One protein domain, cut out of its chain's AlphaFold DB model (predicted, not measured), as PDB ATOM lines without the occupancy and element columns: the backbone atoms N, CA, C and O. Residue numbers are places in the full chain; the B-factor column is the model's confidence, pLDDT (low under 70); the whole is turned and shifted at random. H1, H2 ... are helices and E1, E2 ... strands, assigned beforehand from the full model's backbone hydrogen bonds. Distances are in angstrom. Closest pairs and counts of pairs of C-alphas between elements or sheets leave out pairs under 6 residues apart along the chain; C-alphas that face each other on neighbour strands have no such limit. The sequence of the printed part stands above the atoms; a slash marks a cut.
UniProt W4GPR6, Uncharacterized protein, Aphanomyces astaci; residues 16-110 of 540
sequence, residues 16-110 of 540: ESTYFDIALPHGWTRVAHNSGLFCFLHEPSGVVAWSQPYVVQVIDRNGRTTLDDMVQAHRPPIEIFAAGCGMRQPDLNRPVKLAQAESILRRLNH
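AT A GLANCE: This is residues 16 to 110 of the 540 residues of an uncharacterized protein of Aphanomyces astaci (UniProt W4GPR6). A small sheet of three strands, E1, E2 and E3, sits at one end of a loose, spread-out chain, and the long helix H2 sits at the other end, its residues 98 to 110 sticking out free. Between them the chain makes a long open loop that swings away from the sheet with the short helix H1 on its returning side, then runs without a named element to H2. The printed part has 95 residues with three named strands and two named helices, in the order E1, E2, E3, H1, H2; the sheet's order is E1, E2, E3, antiparallel throughout. The class is mixed, helices and strands, with 39 residues, under half, in named elements. The whole is loose, with a radius of gyration of the C-alphas of 17.1 A, and its outline is flat, spanning 45 by 44 by 23 A.

HOW THE PARTS SIT: E1, residues 28 to 33, E2, residues 37 to 42, and E3, residues 47 to 49, form a meander, each strand the antiparallel neighbour of the one before. E1 and E2 form a hairpin with an angle of 147 degrees between their directions; N 31 and O 39 are 2.9 A apart, within hydrogen-bond range. E2 and E3 form a hairpin with an angle of 143 degrees; N 49 and O 40 are 2.8 A apart, within hydrogen-bond range. E1 and E3 are the edge strands, and E2 is the inner strand. H1, residues 67 to 73, is not on the sheet, with 0 pairs of C-alphas within 10 A. H2, residues 94 to 110, is not on it either, also with 0 such pairs, and H1 and H2 are apart. In H1 and H2 every O i to N i+4 pair is within hydrogen-bond range.

IN THESE COORDINATES: E1 begins at C-alpha 28, (-44.726, 27.474, -32.091), and is 15.0 A long. E2 is 16.7 A long and E3 6.8 A. H1 measures 9.9 A and begins at C-alpha 67, (-42.490, 41.624, -46.602). H2, 24.2 A long, ends at C-alpha 110, (-9.669, 38.593, -54.838).

THE WHOLE: The two C-alphas farthest apart are those of Glu 16 and His 110, 46.9 A. The printed part has no cut. The links from E1 to E2 and from E2 to E3 are tight; those from E3 to H1, 17 residues, and from H1 to H2, 20 residues, are long. The mean pLDDT of the printed part is 73.5, and residues 16 to 21, 57 to 65 and 83 to 110 are under 70.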
ATOM      1  N   GLU A  16     -34.169  24.987 -16.777       52.03
ATOM      2  CA  GLU A  16     -34.173  26.450 -16.714       52.03
ATOM      3  C   GLU A  16     -33.789  27.060 -18.078       52.03
ATOM      4  O   GLU A  16     -32.724  26.793 -18.644       52.03
ATOM      5  N   SER A  17     -34.696  27.858 -18.647       56.81
ATOM      6  CA  SER A  17     -34.581  28.369 -20.015       56.81
ATOM      7  C   SER A  17     -33.524  29.469 -20.135       56.81
ATOM      8  O   SER A  17     -33.606  30.517 -19.501       56.81
ATOM      9  N   THR A  18     -32.577  29.305 -21.064       65.81
ATOM     10  CA  THR A  18     -31.640  30.377 -21.452       65.81
ATOM     11  C   THR A  18     -32.276  31.462 -22.336       65.81
ATOM     12  O   THR A  18     -31.595  32.411 -22.725       65.81
ATOM     13  N   TYR A  19     -33.553  31.315 -22.695       69.56
ATOM     14  CA  TYR A  19     -34.368  32.286 -23.435       69.56
ATOM     15  C   TYR A  19     -35.414  32.895 -22.492       69.56
ATOM     16  O   TYR A  19     -35.867  32.219 -21.570       69.56
ATOM     17  N   PHE A  20     -35.819  34.143 -22.729       65.56
ATOM     18  CA  PHE A  20     -36.851  34.794 -21.917       65.56
ATOM     19  C   PHE A  20     -38.236  34.182 -22.175       65.56
ATOM     20  O   PHE A  20     -38.538  33.800 -23.307       65.56
ATOM     21  N   ASP A  21     -39.113  34.173 -21.170       68.44
ATOM     22  CA  ASP A  21     -40.519  33.758 -21.302       68.44
ATOM     23  C   ASP A  21     -41.374  34.836 -21.996       68.44
ATOM     24  O   ASP A  21     -42.266  35.461 -21.427       68.44
ATOM     25  N   ILE A  22     -41.059  35.065 -23.271       71.75
ATOM     26  CA  ILE A  22     -41.836  35.866 -24.216       71.75
ATOM     27  C   ILE A  22     -42.772  34.916 -24.970       71.75
ATOM     28  O   ILE A  22     -42.333  33.876 -25.469       71.75
ATOM     29  N   ALA A  23     -44.051  35.289 -25.068       79.00
ATOM     30  CA  ALA A  23     -45.069  34.514 -25.771       79.00
ATOM     31  C   ALA A  23     -44.656  34.217 -27.225       79.00
ATOM     32  O   ALA A  23     -44.294  35.122 -27.982       79.00
ATOM     33  N   LEU A  24     -44.717  32.940 -27.606       87.50
ATOM     34  CA  LEU A  24     -44.343  32.480 -28.943       87.50
ATOM     35  C   LEU A  24     -45.455  32.797 -29.966       87.50
ATOM     36  O   LEU A  24     -46.629  32.868 -29.593       87.50
ATOM     37  N   PRO A  25     -45.132  32.970 -31.264       89.06
ATOM     38  CA  PRO A  25     -46.141  33.100 -32.309       89.06
ATOM     39  C   PRO A  25     -47.000  31.832 -32.423       89.06
ATOM     40  O   PRO A  25     -46.552  30.735 -32.095       89.06
ATOM     41  N   HIS A  26     -48.222  31.972 -32.943       89.81
ATOM     42  CA  HIS A  26     -49.156  30.856 -33.113       89.81
ATOM     43  C   HIS A  26     -48.508  29.640 -33.805       89.81
ATOM     44  O   HIS A  26     -47.868  29.782 -34.846       89.81
ATOM     45  N   GLY A  27     -48.724  28.447 -33.243       89.69
ATOM     46  CA  GLY A  27     -48.200  27.179 -33.759       89.69
ATOM     47  C   GLY A  27     -46.759  26.858 -33.355       89.69
ATOM     48  O   GLY A  27     -46.274  25.795 -33.732       89.69
ATOM     49  N   TRP A  28     -46.070  27.736 -32.614       93.44
ATOM     50  CA  TRP A  28     -44.726  27.474 -32.091       93.44
ATOM     51  C   TRP A  28     -44.745  27.065 -30.617       93.44
ATOM     52  O   TRP A  28     -45.280  27.790 -29.778       93.44
ATOM     53  N   THR A  29     -44.071  25.965 -30.288       91.81
ATOM     54  CA  THR A  29     -43.858  25.484 -28.914       91.81
ATOM     55  C   THR A  29     -42.368  25.339 -28.589       91.81
ATOM     56  O   THR A  29     -41.516  25.225 -29.474       91.81
ATOM     57  N   ARG A  30     -42.022  25.419 -27.296       88.69
ATOM     58  CA  ARG A  30     -40.653  25.270 -26.771       88.69
ATOM     59  C   ARG A  30     -40.423  23.803 -26.405       88.69
ATOM     60  O   ARG A  30     -41.185  23.254 -25.620       88.69
ATOM     61  N   VAL A  31     -39.365  23.195 -26.936       88.06
ATOM     62  CA  VAL A  31     -39.063  21.761 -26.784       88.06
ATOM     63  C   VAL A  31     -37.639  21.581 -26.258       88.06
ATOM     64  O   VAL A  31     -36.706  22.214 -26.756       88.06
ATOM     65  N   ALA A  32     -37.458  20.712 -25.263       84.00
ATOM     66  CA  ALA A  32     -36.136  20.296 -24.805       84.00
ATOM     67  C   ALA A  32     -35.551  19.251 -25.771       84.00
ATOM     68  O   ALA A  32     -36.124  18.184 -25.973       84.00
ATOM     69  N   HIS A  33     -34.405  19.552 -26.380       84.25
ATOM     70  CA  HIS A  33     -33.662  18.608 -27.213       84.25
ATOM     71  C   HIS A  33     -32.688  17.783 -26.357       84.25
ATOM     72  O   HIS A  33     -32.083  18.308 -25.420       84.25
ATOM     73  N   ASN A  34     -32.446  16.522 -26.738       72.62
ATOM     74  CA  ASN A  34     -31.607  15.540 -26.026       72.62
ATOM     75  C   ASN A  34     -30.155  15.994 -25.736       72.62
ATOM     76  O   ASN A  34     -29.434  15.324 -25.004       72.62
ATOM     77  N   SER A  35     -29.708  17.123 -26.291       74.19
ATOM     78  CA  SER A  35     -28.445  17.784 -25.933       74.19
ATOM     79  C   SER A  35     -28.513  18.641 -24.657       74.19
ATOM     80  O   SER A  35     -27.540  19.330 -24.361       74.19
ATOM     81  N   GLY A  36     -29.648  18.682 -23.952       71.69
ATOM     82  CA  GLY A  36     -29.871  19.587 -22.816       71.69
ATOM     83  C   GLY A  36     -29.996  21.058 -23.228       71.69
ATOM     84  O   GLY A  36     -29.615  21.944 -22.469       71.69
ATOM     85  N   LEU A  37     -30.475  21.322 -24.449       77.62
ATOM     86  CA  LEU A  37     -30.716  22.670 -24.977       77.62
ATOM     87  C   LEU A  37     -32.161  22.788 -25.455       77.62
ATOM     88  O   LEU A  37     -32.716  21.827 -25.984       77.62
ATOM     89  N   PHE A  38     -32.740  23.979 -25.336       84.12
ATOM     90  CA  PHE A  38     -34.043  24.268 -25.924       84.12
ATOM     91  C   PHE A  38     -33.946  24.575 -27.419       84.12
ATOM     92  O   PHE A  38     -33.057  25.298 -27.871       84.12
ATOM     93  N   CYS A  39     -34.930  24.080 -28.160       89.50
ATOM     94  CA  CYS A  39     -35.277  24.525 -29.503       89.50
ATOM     95  C   CYS A  39     -36.774  24.873 -29.562       89.50
ATOM     96  O   CYS A  39     -37.529  24.611 -28.623       89.50
ATOM     97  N   PHE A  40     -37.211  25.458 -30.671       93.19
ATOM     98  CA  PHE A  40     -38.602  25.837 -30.902       93.19
ATOM     99  C   PHE A  40     -39.143  25.066 -32.104       93.19
ATOM    100  O   PHE A  40     -38.519  25.076 -33.163       93.19
ATOM    101  N   LEU A  41     -40.278  24.393 -31.938       92.25
ATOM    102  CA  LEU A  41     -40.939  23.592 -32.966       92.25
ATOM    103  C   LEU A  41     -42.176  24.338 -33.469       92.25
ATOM    104  O   LEU A  41     -43.031  24.701 -32.670       92.25
ATOM    105  N   HIS A  42     -42.298  24.536 -34.781       96.38
ATOM    106  CA  HIS A  42     -43.555  24.931 -35.409       96.38
ATOM    107  C   HIS A  42     -44.360  23.675 -35.750       96.38
ATOM    108  O   HIS A  42     -44.136  23.043 -36.788       96.38
ATOM    109  N   GLU A  43     -45.273  23.293 -34.862       90.81
ATOM    110  CA  GLU A  43     -46.006  22.022 -34.917       90.81
ATOM    111  C   GLU A  43     -46.762  21.811 -36.244       90.81
ATOM    112  O   GLU A  43     -46.619  20.733 -36.824       90.81
ATOM    113  N   PRO A  44     -47.464  22.816 -36.821       94.19
ATOM    114  CA  PRO A  44     -48.200  22.638 -38.077       94.19
ATOM    115  C   PRO A  44     -47.330  22.362 -39.312       94.19
ATOM    116  O   PRO A  44     -47.870  21.989 -40.352       94.19
ATOM    117  N   SER A  45     -46.007  22.572 -39.248       93.69
ATOM    118  CA  SER A  45     -45.102  22.344 -40.388       93.69
ATOM    119  C   SER A  45     -43.839  21.538 -40.064       93.69
ATOM    120  O   SER A  45     -42.986  21.394 -40.938       93.69
ATOM    121  N   GLY A  46     -43.673  21.056 -38.829       91.56
ATOM    122  CA  GLY A  46     -42.498  20.289 -38.394       91.56
ATOM    123  C   GLY A  46     -41.160  21.045 -38.454       91.56
ATOM    124  O   GLY A  46     -40.106  20.413 -38.496       91.56
ATOM    125  N   VAL A  47     -41.173  22.383 -38.501       92.94
ATOM    126  CA  VAL A  47     -39.951  23.201 -38.633       92.94
ATOM    127  C   VAL A  47     -39.349  23.470 -37.256       92.94
ATOM    128  O   VAL A  47     -40.055  23.912 -36.356       92.94
ATOM    129  N   VAL A  48     -38.041  23.248 -37.100       91.12
ATOM    130  CA  VAL A  48     -37.310  23.483 -35.842       91.12
ATOM    131  C   VAL A  48     -36.381  24.692 -35.968       91.12
ATOM    132  O   VAL A  48     -35.603  24.788 -36.917       91.12
ATOM    133  N   ALA A  49     -36.426  25.591 -34.984       90.19
ATOM    134  CA  ALA A  49     -35.567  26.765 -34.863       90.19
ATOM    135  C   ALA A  49     -34.739  26.743 -33.562       90.19
ATOM    136  O   ALA A  49     -35.206  26.305 -32.513       90.19
ATOM    137  N   TRP A  50     -33.513  27.273 -33.625       87.69
ATOM    138  CA  TRP A  50     -32.591  27.417 -32.479       87.69
ATOM    139  C   TRP A  50     -32.530  28.855 -31.923       87.69
ATOM    140  O   TRP A  50     -31.727  29.179 -31.047       87.69
ATOM    141  N   SER A  51     -33.391  29.733 -32.428       88.00
ATOM    142  CA  SER A  51     -33.660  31.078 -31.913       88.00
ATOM    143  C   SER A  51     -35.157  31.212 -31.676       88.00
ATOM    144  O   SER A  51     -35.942  30.633 -32.428       88.00
ATOM    145  N   GLN A  52     -35.545  31.982 -30.665       87.56
ATOM    146  CA  GLN A  52     -36.941  32.181 -30.301       87.56
ATOM    147  C   GLN A  52     -37.709  32.818 -31.475       87.56
ATOM    148  O   GLN A  52     -37.294  33.871 -31.971       87.56
ATOM    149  N   PRO A  53     -38.788  32.191 -31.970       90.06
ATOM    150  CA  PRO A  53     -39.610  32.755 -33.034       90.06
ATOM    151  C   PRO A  53     -40.328  34.014 -32.534       90.06
ATOM    152  O   PRO A  53     -40.700  34.111 -31.366       90.06
ATOM    153  N   TYR A  54     -40.527  34.985 -33.422       87.38
ATOM    154  CA  TYR A  54     -41.154  36.272 -33.115       87.38
ATOM    155  C   TYR A  54     -41.885  36.821 -34.347       87.38
ATOM    156  O   TYR A  54     -41.616  36.409 -35.475       87.38
ATOM    157  N   VAL A  55     -42.823  37.747 -34.134       83.06
ATOM    158  CA  VAL A  55     -43.592  38.384 -35.214       83.06
ATOM    159  C   VAL A  55     -42.935  39.705 -35.616       83.06
ATOM    160  O   VAL A  55     -42.747  40.589 -34.780       83.06
ATOM    161  N   VAL A  56     -42.633  39.869 -36.906       76.81
ATOM    162  CA  VAL A  56     -42.253  41.165 -37.491       76.81
ATOM    163  C   VAL A  56     -43.529  41.951 -37.806       76.81
ATOM    164  O   VAL A  56     -44.422  41.441 -38.479       76.81
ATOM    165  N   GLN A  57     -43.635  43.193 -37.327       69.12
ATOM    166  CA  GLN A  57     -44.789  44.053 -37.611       69.12
ATOM    167  C   GLN A  57     -44.683  44.643 -39.025       69.12
ATOM    168  O   GLN A  57     -43.785  45.433 -39.303       69.12
ATOM    169  N   VAL A  58     -45.606  44.273 -39.916       62.94
ATOM    170  CA  VAL A  58     -45.588  44.644 -41.345       62.94
ATOM    171  C   VAL A  58     -46.392  45.930 -41.588       62.94
ATOM    172  O   VAL A  58     -47.455  45.898 -42.204       62.94
ATOM    173  N   ILE A  59     -45.934  47.067 -41.046       57.12
ATOM    174  CA  ILE A  59     -46.602  48.371 -41.230       57.12
ATOM    175  C   ILE A  59     -45.583  49.507 -41.422       57.12
ATOM    176  O   ILE A  59     -44.961  49.962 -40.466       57.12
ATOM    177  N   ASP A  60     -45.511  50.047 -42.641       55.12
ATOM    178  CA  ASP A  60     -45.180  51.460 -42.870       55.12
ATOM    179  C   ASP A  60     -46.474  52.254 -43.116       55.12
ATOM    180  O   ASP A  60     -47.420  51.753 -43.729       55.12
ATOM    181  N   ARG A  61     -46.492  53.528 -42.707       54.78
ATOM    182  CA  ARG A  61     -47.604  54.471 -42.914       54.78
ATOM    183  C   ARG A  61     -48.012  54.653 -44.379       54.78
ATOM    184  O   ARG A  61     -49.119  55.125 -44.622       54.78
ATOM    185  N   ASN A  62     -47.146  54.318 -45.336       60.12
ATOM    186  CA  ASN A  62     -47.384  54.513 -46.767       60.12
ATOM    187  C   ASN A  62     -47.646  53.200 -47.529       60.12
ATOM    188  O   ASN A  62     -47.857  53.259 -48.739       60.12
ATOM    189  N   GLY A  63     -47.610  52.036 -46.863       58.09
ATOM    190  CA  GLY A  63     -47.953  50.734 -47.457       58.09
ATOM    191  C   GLY A  63     -47.094  50.297 -48.655       58.09
ATOM    192  O   GLY A  63     -47.596  49.597 -49.530       58.09
ATOM    193  N   ARG A  64     -45.833  50.751 -48.742       57.97
ATOM    194  CA  ARG A  64     -44.975  50.591 -49.939       57.97
ATOM    195  C   ARG A  64     -43.844  49.564 -49.837       57.97
ATOM    196  O   ARG A  64     -43.259  49.246 -50.865       57.97
ATOM    197  N   THR A  65     -43.525  49.065 -48.649       61.28
ATOM    198  CA  THR A  65     -42.494  48.034 -48.441       61.28
ATOM    199  C   THR A  65     -43.103  46.641 -48.531       61.28
ATOM    200  O   THR A  65     -44.111  46.373 -47.875       61.28
ATOM    201  N   THR A  66     -42.497  45.736 -49.300       71.00
ATOM    202  CA  THR A  66     -42.893  44.322 -49.290       71.00
ATOM    203  C   THR A  66     -42.414  43.633 -48.011       71.00
ATOM    204  O   THR A  66     -41.528  44.128 -47.308       71.00
ATOM    205  N   LEU A  67     -42.975  42.458 -47.707       71.31
ATOM    206  CA  LEU A  67     -42.490  41.624 -46.602       71.31
ATOM    207  C   LEU A  67     -41.002  41.268 -46.768       71.31
ATOM    208  O   LEU A  67     -40.283  41.217 -45.776       71.31
ATOM    209  N   ASP A  68     -40.537  41.067 -48.005       75.00
ATOM    210  CA  ASP A  68     -39.141  40.733 -48.289       75.00
ATOM    211  C   ASP A  68     -38.208  41.921 -48.007       75.00
ATOM    212  O   ASP A  68     -37.236  41.760 -47.275       75.00
ATOM    213  N   ASP A  69     -38.562  43.139 -48.446       72.62
ATOM    214  CA  ASP A  69     -37.810  44.365 -48.115       72.62
ATOM    215  C   ASP A  69     -37.667  44.543 -46.594       72.62
ATOM    216  O   ASP A  69     -36.602  44.901 -46.085       72.62
ATOM    217  N   MET A  70     -38.741  44.262 -45.847       71.56
ATOM    218  CA  MET A  70     -38.734  44.338 -44.386       71.56
ATOM    219  C   MET A  70     -37.866  43.242 -43.757       71.56
ATOM    220  O   MET A  70     -37.115  43.533 -42.829       71.56
ATOM    221  N   VAL A  71     -37.897  42.010 -44.271       78.25
ATOM    222  CA  VAL A  71     -37.023  40.918 -43.804       78.25
ATOM    223  C   VAL A  71     -35.551  41.170 -44.169       78.25
ATOM    224  O   VAL A  71     -34.672  40.839 -43.376       78.25
ATOM    225  N   GLN A  72     -35.249  41.831 -45.286       75.88
ATOM    226  CA  GLN A  72     -33.881  42.250 -45.616       75.88
ATOM    227  C   GLN A  72     -33.380  43.406 -44.729       75.88
ATOM    228  O   GLN A  72     -32.199  43.442 -44.380       75.88
ATOM    229  N   ALA A  73     -34.255  44.344 -44.344       75.75
ATOM    230  CA  ALA A  73     -33.879  45.545 -43.592       75.75
ATOM    231  C   ALA A  73     -33.971  45.418 -42.055       75.75
ATOM    232  O   ALA A  73     -33.333  46.204 -41.344       75.75
ATOM    233  N   HIS A  74     -34.765  44.483 -41.517       78.06
ATOM    234  CA  HIS A  74     -34.954  44.362 -40.068       78.06
ATOM    235  C   HIS A  74     -33.667  43.962 -39.330       78.06
ATOM    236  O   HIS A  74     -32.768  43.311 -39.864       78.06
ATOM    237  N   ARG A  75     -33.608  44.318 -38.044       77.12
ATOM    238  CA  ARG A  75     -32.630  43.766 -37.104       77.12
ATOM    239  C   ARG A  75     -33.361  42.808 -36.163       77.12
ATOM    240  O   ARG A  75     -34.368  43.229 -35.592       77.12
ATOM    241  N   PRO A  76     -32.888  41.563 -35.979       81.19
ATOM    242  CA  PRO A  76     -33.484  40.660 -35.005       81.19
ATOM    243  C   PRO A  76     -33.325  41.227 -33.583       81.19
ATOM    244  O   PRO A  76     -32.244  41.744 -33.272       81.19
ATOM    245  N   PRO A  77     -34.346  41.122 -32.711       80.38
ATOM    246  CA  PRO A  77     -34.211  41.471 -31.298       80.38
ATOM    247  C   PRO A  77     -33.109  40.627 -30.641       80.38
ATOM    248  O   PRO A  77     -32.899  39.469 -31.003       80.38
ATOM    249  N   ILE A  78     -32.378  41.187 -29.679       77.25
ATOM    250  CA  ILE A  78     -31.242  40.499 -29.036       77.25
ATOM    251  C   ILE A  78     -31.715  39.410 -28.053       77.25
ATOM    252  O   ILE A  78     -30.999  38.453 -27.749       77.25
ATOM    253  N   GLU A  79     -32.966  39.528 -27.624       78.88
ATOM    254  CA  GLU A  79     -33.720  38.647 -26.745       78.88
ATOM    255  C   GLU A  79     -33.871  37.237 -27.332       78.88
ATOM    256  O   GLU A  79     -33.800  36.261 -26.584       78.88
ATOM    257  N   ILE A  80     -34.006  37.114 -28.662       79.44
ATOM    258  CA  ILE A  80     -34.361  35.846 -29.328       79.44
ATOM    259  C   ILE A  80     -33.256  34.788 -29.288       79.44
ATOM    260  O   ILE A  80     -33.484  33.626 -29.626       79.44
ATOM    261  N   PHE A  81     -32.036  35.186 -28.938       82.94
ATOM    262  CA  PHE A  81     -30.891  34.294 -28.831       82.94
ATOM    263  C   PHE A  81     -30.657  33.908 -27.367       82.94
ATOM    264  O   PHE A  81     -30.883  34.723 -26.473       82.94
ATOM    265  N   ALA A  82     -30.147  32.701 -27.116       75.50
ATOM    266  CA  ALA A  82     -29.851  32.224 -25.765       75.50
ATOM    267  C   ALA A  82     -28.888  33.149 -24.991       75.50
ATOM    268  O   ALA A  82     -27.936  33.709 -25.550       75.50
ATOM    269  N   ALA A  83     -29.084  33.254 -23.679       67.56
ATOM    270  CA  ALA A  83     -28.110  33.828 -22.760       67.56
ATOM    271  C   ALA A  83     -26.729  33.161 -22.934       67.56
ATOM    272  O   ALA A  83     -26.621  31.947 -23.091       67.56
ATOM    273  N   GLY A  84     -25.664  33.967 -22.946       65.19
ATOM    274  CA  GLY A  84     -24.291  33.493 -23.166       65.19
ATOM    275  C   GLY A  84     -23.898  33.226 -24.627       65.19
ATOM    276  O   GLY A  84     -22.734  32.928 -24.884       65.19
ATOM    277  N   CYS A  85     -24.800  33.360 -25.607       66.06
ATOM    278  CA  CYS A  85     -24.409  33.228 -27.011       66.06
ATOM    279  C   CYS A  85     -23.636  34.462 -27.532       66.06
ATOM    280  O   CYS A  85     -23.882  35.607 -27.142       66.06
ATOM    281  N   GLY A  86     -22.772  34.245 -28.530       61.88
ATOM    282  CA  GLY A  86     -21.997  35.301 -29.202       61.88
ATOM    283  C   GLY A  86     -22.807  36.305 -30.042       61.88
ATOM    284  O   GLY A  86     -22.214  37.176 -30.687       61.88
ATOM    285  N   MET A  87     -24.141  36.190 -30.068       65.62
ATOM    286  CA  MET A  87     -25.051  37.209 -30.612       65.62
ATOM    287  C   MET A  87     -25.501  38.207 -29.536       65.62
ATOM    288  O   MET A  87     -25.565  39.396 -29.832       65.62
ATOM    289  N   ARG A  88     -25.709  37.763 -28.283       63.66
ATOM    290  CA  ARG A  88     -26.034  38.653 -27.151       63.66
ATOM    291  C   ARG A  88     -24.852  39.498 -26.665       63.66
ATOM    292  O   ARG A  88     -25.066  40.526 -26.036       63.66
ATOM    293  N   GLN A  89     -23.618  39.078 -26.940       61.66
ATOM    294  CA  GLN A  89     -22.399  39.800 -26.555       61.66
ATOM    295  C   GLN A  89     -21.611  40.238 -27.804       61.66
ATOM    296  O   GLN A  89     -20.632  39.588 -28.187       61.66
ATOM    297  N   PRO A  90     -22.039  41.316 -28.495       54.06
ATOM    298  CA  PRO A  90     -21.366  41.789 -29.702       54.06
ATOM    299  C   PRO A  90     -19.921  42.224 -29.434       54.06
ATOM    300  O   PRO A  90     -19.065  41.944 -30.272       54.06
ATOM    301  N   ASP A  91     -19.646  42.829 -28.274       54.97
ATOM    302  CA  ASP A  91     -18.347  43.432 -27.957       54.97
ATOM    303  C   ASP A  91     -17.268  42.423 -27.548       54.97
ATOM    304  O   ASP A  91     -16.146  42.518 -28.042       54.97
ATOM    305  N   LEU A  92     -17.599  41.387 -26.759       54.75
ATOM    306  CA  LEU A  92     -16.651  40.297 -26.469       54.75
ATOM    307  C   LEU A  92     -16.246  39.560 -27.755       54.75
ATOM    308  O   LEU A  92     -15.082  39.210 -27.939       54.75
ATOM    309  N   ASN A  93     -17.183  39.392 -28.693       49.94
ATOM    310  CA  ASN A  93     -16.910  38.756 -29.982       49.94
ATOM    311  C   ASN A  93     -16.415  39.742 -31.061       49.94
ATOM    312  O   ASN A  93     -16.173  39.319 -32.194       49.94
ATOM    313  N   ARG A  94     -16.238  41.034 -30.748       52.53
ATOM    314  CA  ARG A  94     -15.812  42.070 -31.707       52.53
ATOM    315  C   ARG A  94     -14.448  41.780 -32.350       52.53
ATOM    316  O   ARG A  94     -14.376  41.919 -33.570       52.53
ATOM    317  N   PRO A  95     -13.403  41.306 -31.634       56.00
ATOM    318  CA  PRO A  95     -12.120  40.960 -32.259       56.00
ATOM    319  C   PRO A  95     -12.252  39.811 -33.270       56.00
ATOM    320  O   PRO A  95     -11.738  39.892 -34.384       56.00
ATOM    321  N   VAL A  96     -13.013  38.769 -32.913       58.66
ATOM    322  CA  VAL A  96     -13.240  37.588 -33.763       58.66
ATOM    323  C   VAL A  96     -14.052  37.959 -35.008       58.66
ATOM    324  O   VAL A  96     -13.684  37.591 -36.123       58.66
ATOM    325  N   LYS A  97     -15.124  38.744 -34.836       62.12
ATOM    326  CA  LYS A  97     -15.969  39.227 -35.937       62.12
ATOM    327  C   LYS A  97     -15.205  40.168 -36.876       62.12
ATOM    328  O   LYS A  97     -15.410  40.079 -38.084       62.12
ATOM    329  N   LEU A  98     -14.294  41.004 -36.366       59.75
ATOM    330  CA  LEU A  98     -13.407  41.838 -37.191       59.75
ATOM    331  C   LEU A  98     -12.430  40.988 -38.016       59.75
ATOM    332  O   LEU A  98     -12.403  41.124 -39.237       59.75
ATOM    333  N   ALA A  99     -11.709  40.047 -37.398       60.22
ATOM    334  CA  ALA A  99     -10.794  39.153 -38.116       60.22
ATOM    335  C   ALA A  99     -11.516  38.307 -39.191       60.22
ATOM    336  O   ALA A  99     -10.994  38.079 -40.287       60.22
ATOM    337  N   GLN A 100     -12.751  37.877 -38.910       61.03
ATOM    338  CA  GLN A 100     -13.597  37.177 -39.877       61.03
ATOM    339  C   GLN A 100     -14.075  38.103 -41.010       61.03
ATOM    340  O   GLN A 100     -14.034  37.701 -42.174       61.03
ATOM    341  N   ALA A 101     -14.469  39.345 -40.707       60.84
ATOM    342  CA  ALA A 101     -14.853  40.343 -41.706       60.84
ATOM    343  C   ALA A 101     -13.679  40.716 -42.628       60.84
ATOM    344  O   ALA A 101     -13.849  40.739 -43.846       60.84
ATOM    345  N   GLU A 102     -12.469  40.900 -42.093       63.53
ATOM    346  CA  GLU A 102     -11.254  41.093 -42.895       63.53
ATOM    347  C   GLU A 102     -10.966  39.895 -43.812       63.53
ATOM    348  O   GLU A 102     -10.624  40.077 -44.980       63.53
ATOM    349  N   SER A 103     -11.147  38.662 -43.319       62.53
ATOM    350  CA  SER A 103     -11.005  37.441 -44.128       62.53
ATOM    351  C   SER A 103     -12.022  37.365 -45.276       62.53
ATOM    352  O   SER A 103     -11.709  36.830 -46.344       62.53
ATOM    353  N   ILE A 104     -13.231  37.896 -45.073       69.75
ATOM    354  CA  ILE A 104     -14.288  37.970 -46.090       69.75
ATOM    355  C   ILE A 104     -13.974  39.077 -47.104       69.75
ATOM    356  O   ILE A 104     -13.944  38.798 -48.301       69.75
ATOM    357  N   LEU A 105     -13.647  40.292 -46.652       68.56
ATOM    358  CA  LEU A 105     -13.270  41.420 -47.513       68.56
ATOM    359  C   LEU A 105     -12.055  41.088 -48.391       68.56
ATOM    360  O   LEU A 105     -12.074  41.341 -49.596       68.56
ATOM    361  N   ARG A 106     -11.029  40.439 -47.826       68.88
ATOM    362  CA  ARG A 106      -9.847  39.972 -48.571       68.88
ATOM    363  C   ARG A 106     -10.222  38.940 -49.645       68.88
ATOM    364  O   ARG A 106      -9.684  38.992 -50.746       68.88
ATOM    365  N   ARG A 107     -11.190  38.053 -49.373       69.00
ATOM    366  CA  ARG A 107     -11.728  37.089 -50.356       69.00
ATOM    367  C   ARG A 107     -12.537  37.759 -51.466       69.00
ATOM    368  O   ARG A 107     -12.338  37.426 -52.629       69.00
ATOM    369  N   LEU A 108     -13.414  38.699 -51.118       66.94
ATOM    370  CA  LEU A 108     -14.229  39.441 -52.084       66.94
ATOM    371  C   LEU A 108     -13.356  40.290 -53.016       66.94
ATOM    372  O   LEU A 108     -13.586  40.297 -54.221       66.94
ATOM    373  N   ASN A 109     -12.304  40.924 -52.489       67.06
ATOM    374  CA  ASN A 109     -11.369  41.702 -53.302       67.06
ATOM    375  C   ASN A 109     -10.551  40.819 -54.268       67.06
ATOM    376  O   ASN A 109     -10.269  41.239 -55.384       67.06
ATOM    377  N   HIS A 110     -10.233  39.571 -53.896       63.03
ATOM    378  CA  HIS A 110      -9.669  38.593 -54.838       63.03
ATOM    379  C   HIS A 110     -10.689  38.118 -55.887       63.03
ATOM    380  O   HIS A 110     -10.328  37.964 -57.050       63.03
TER     381      HIS A 110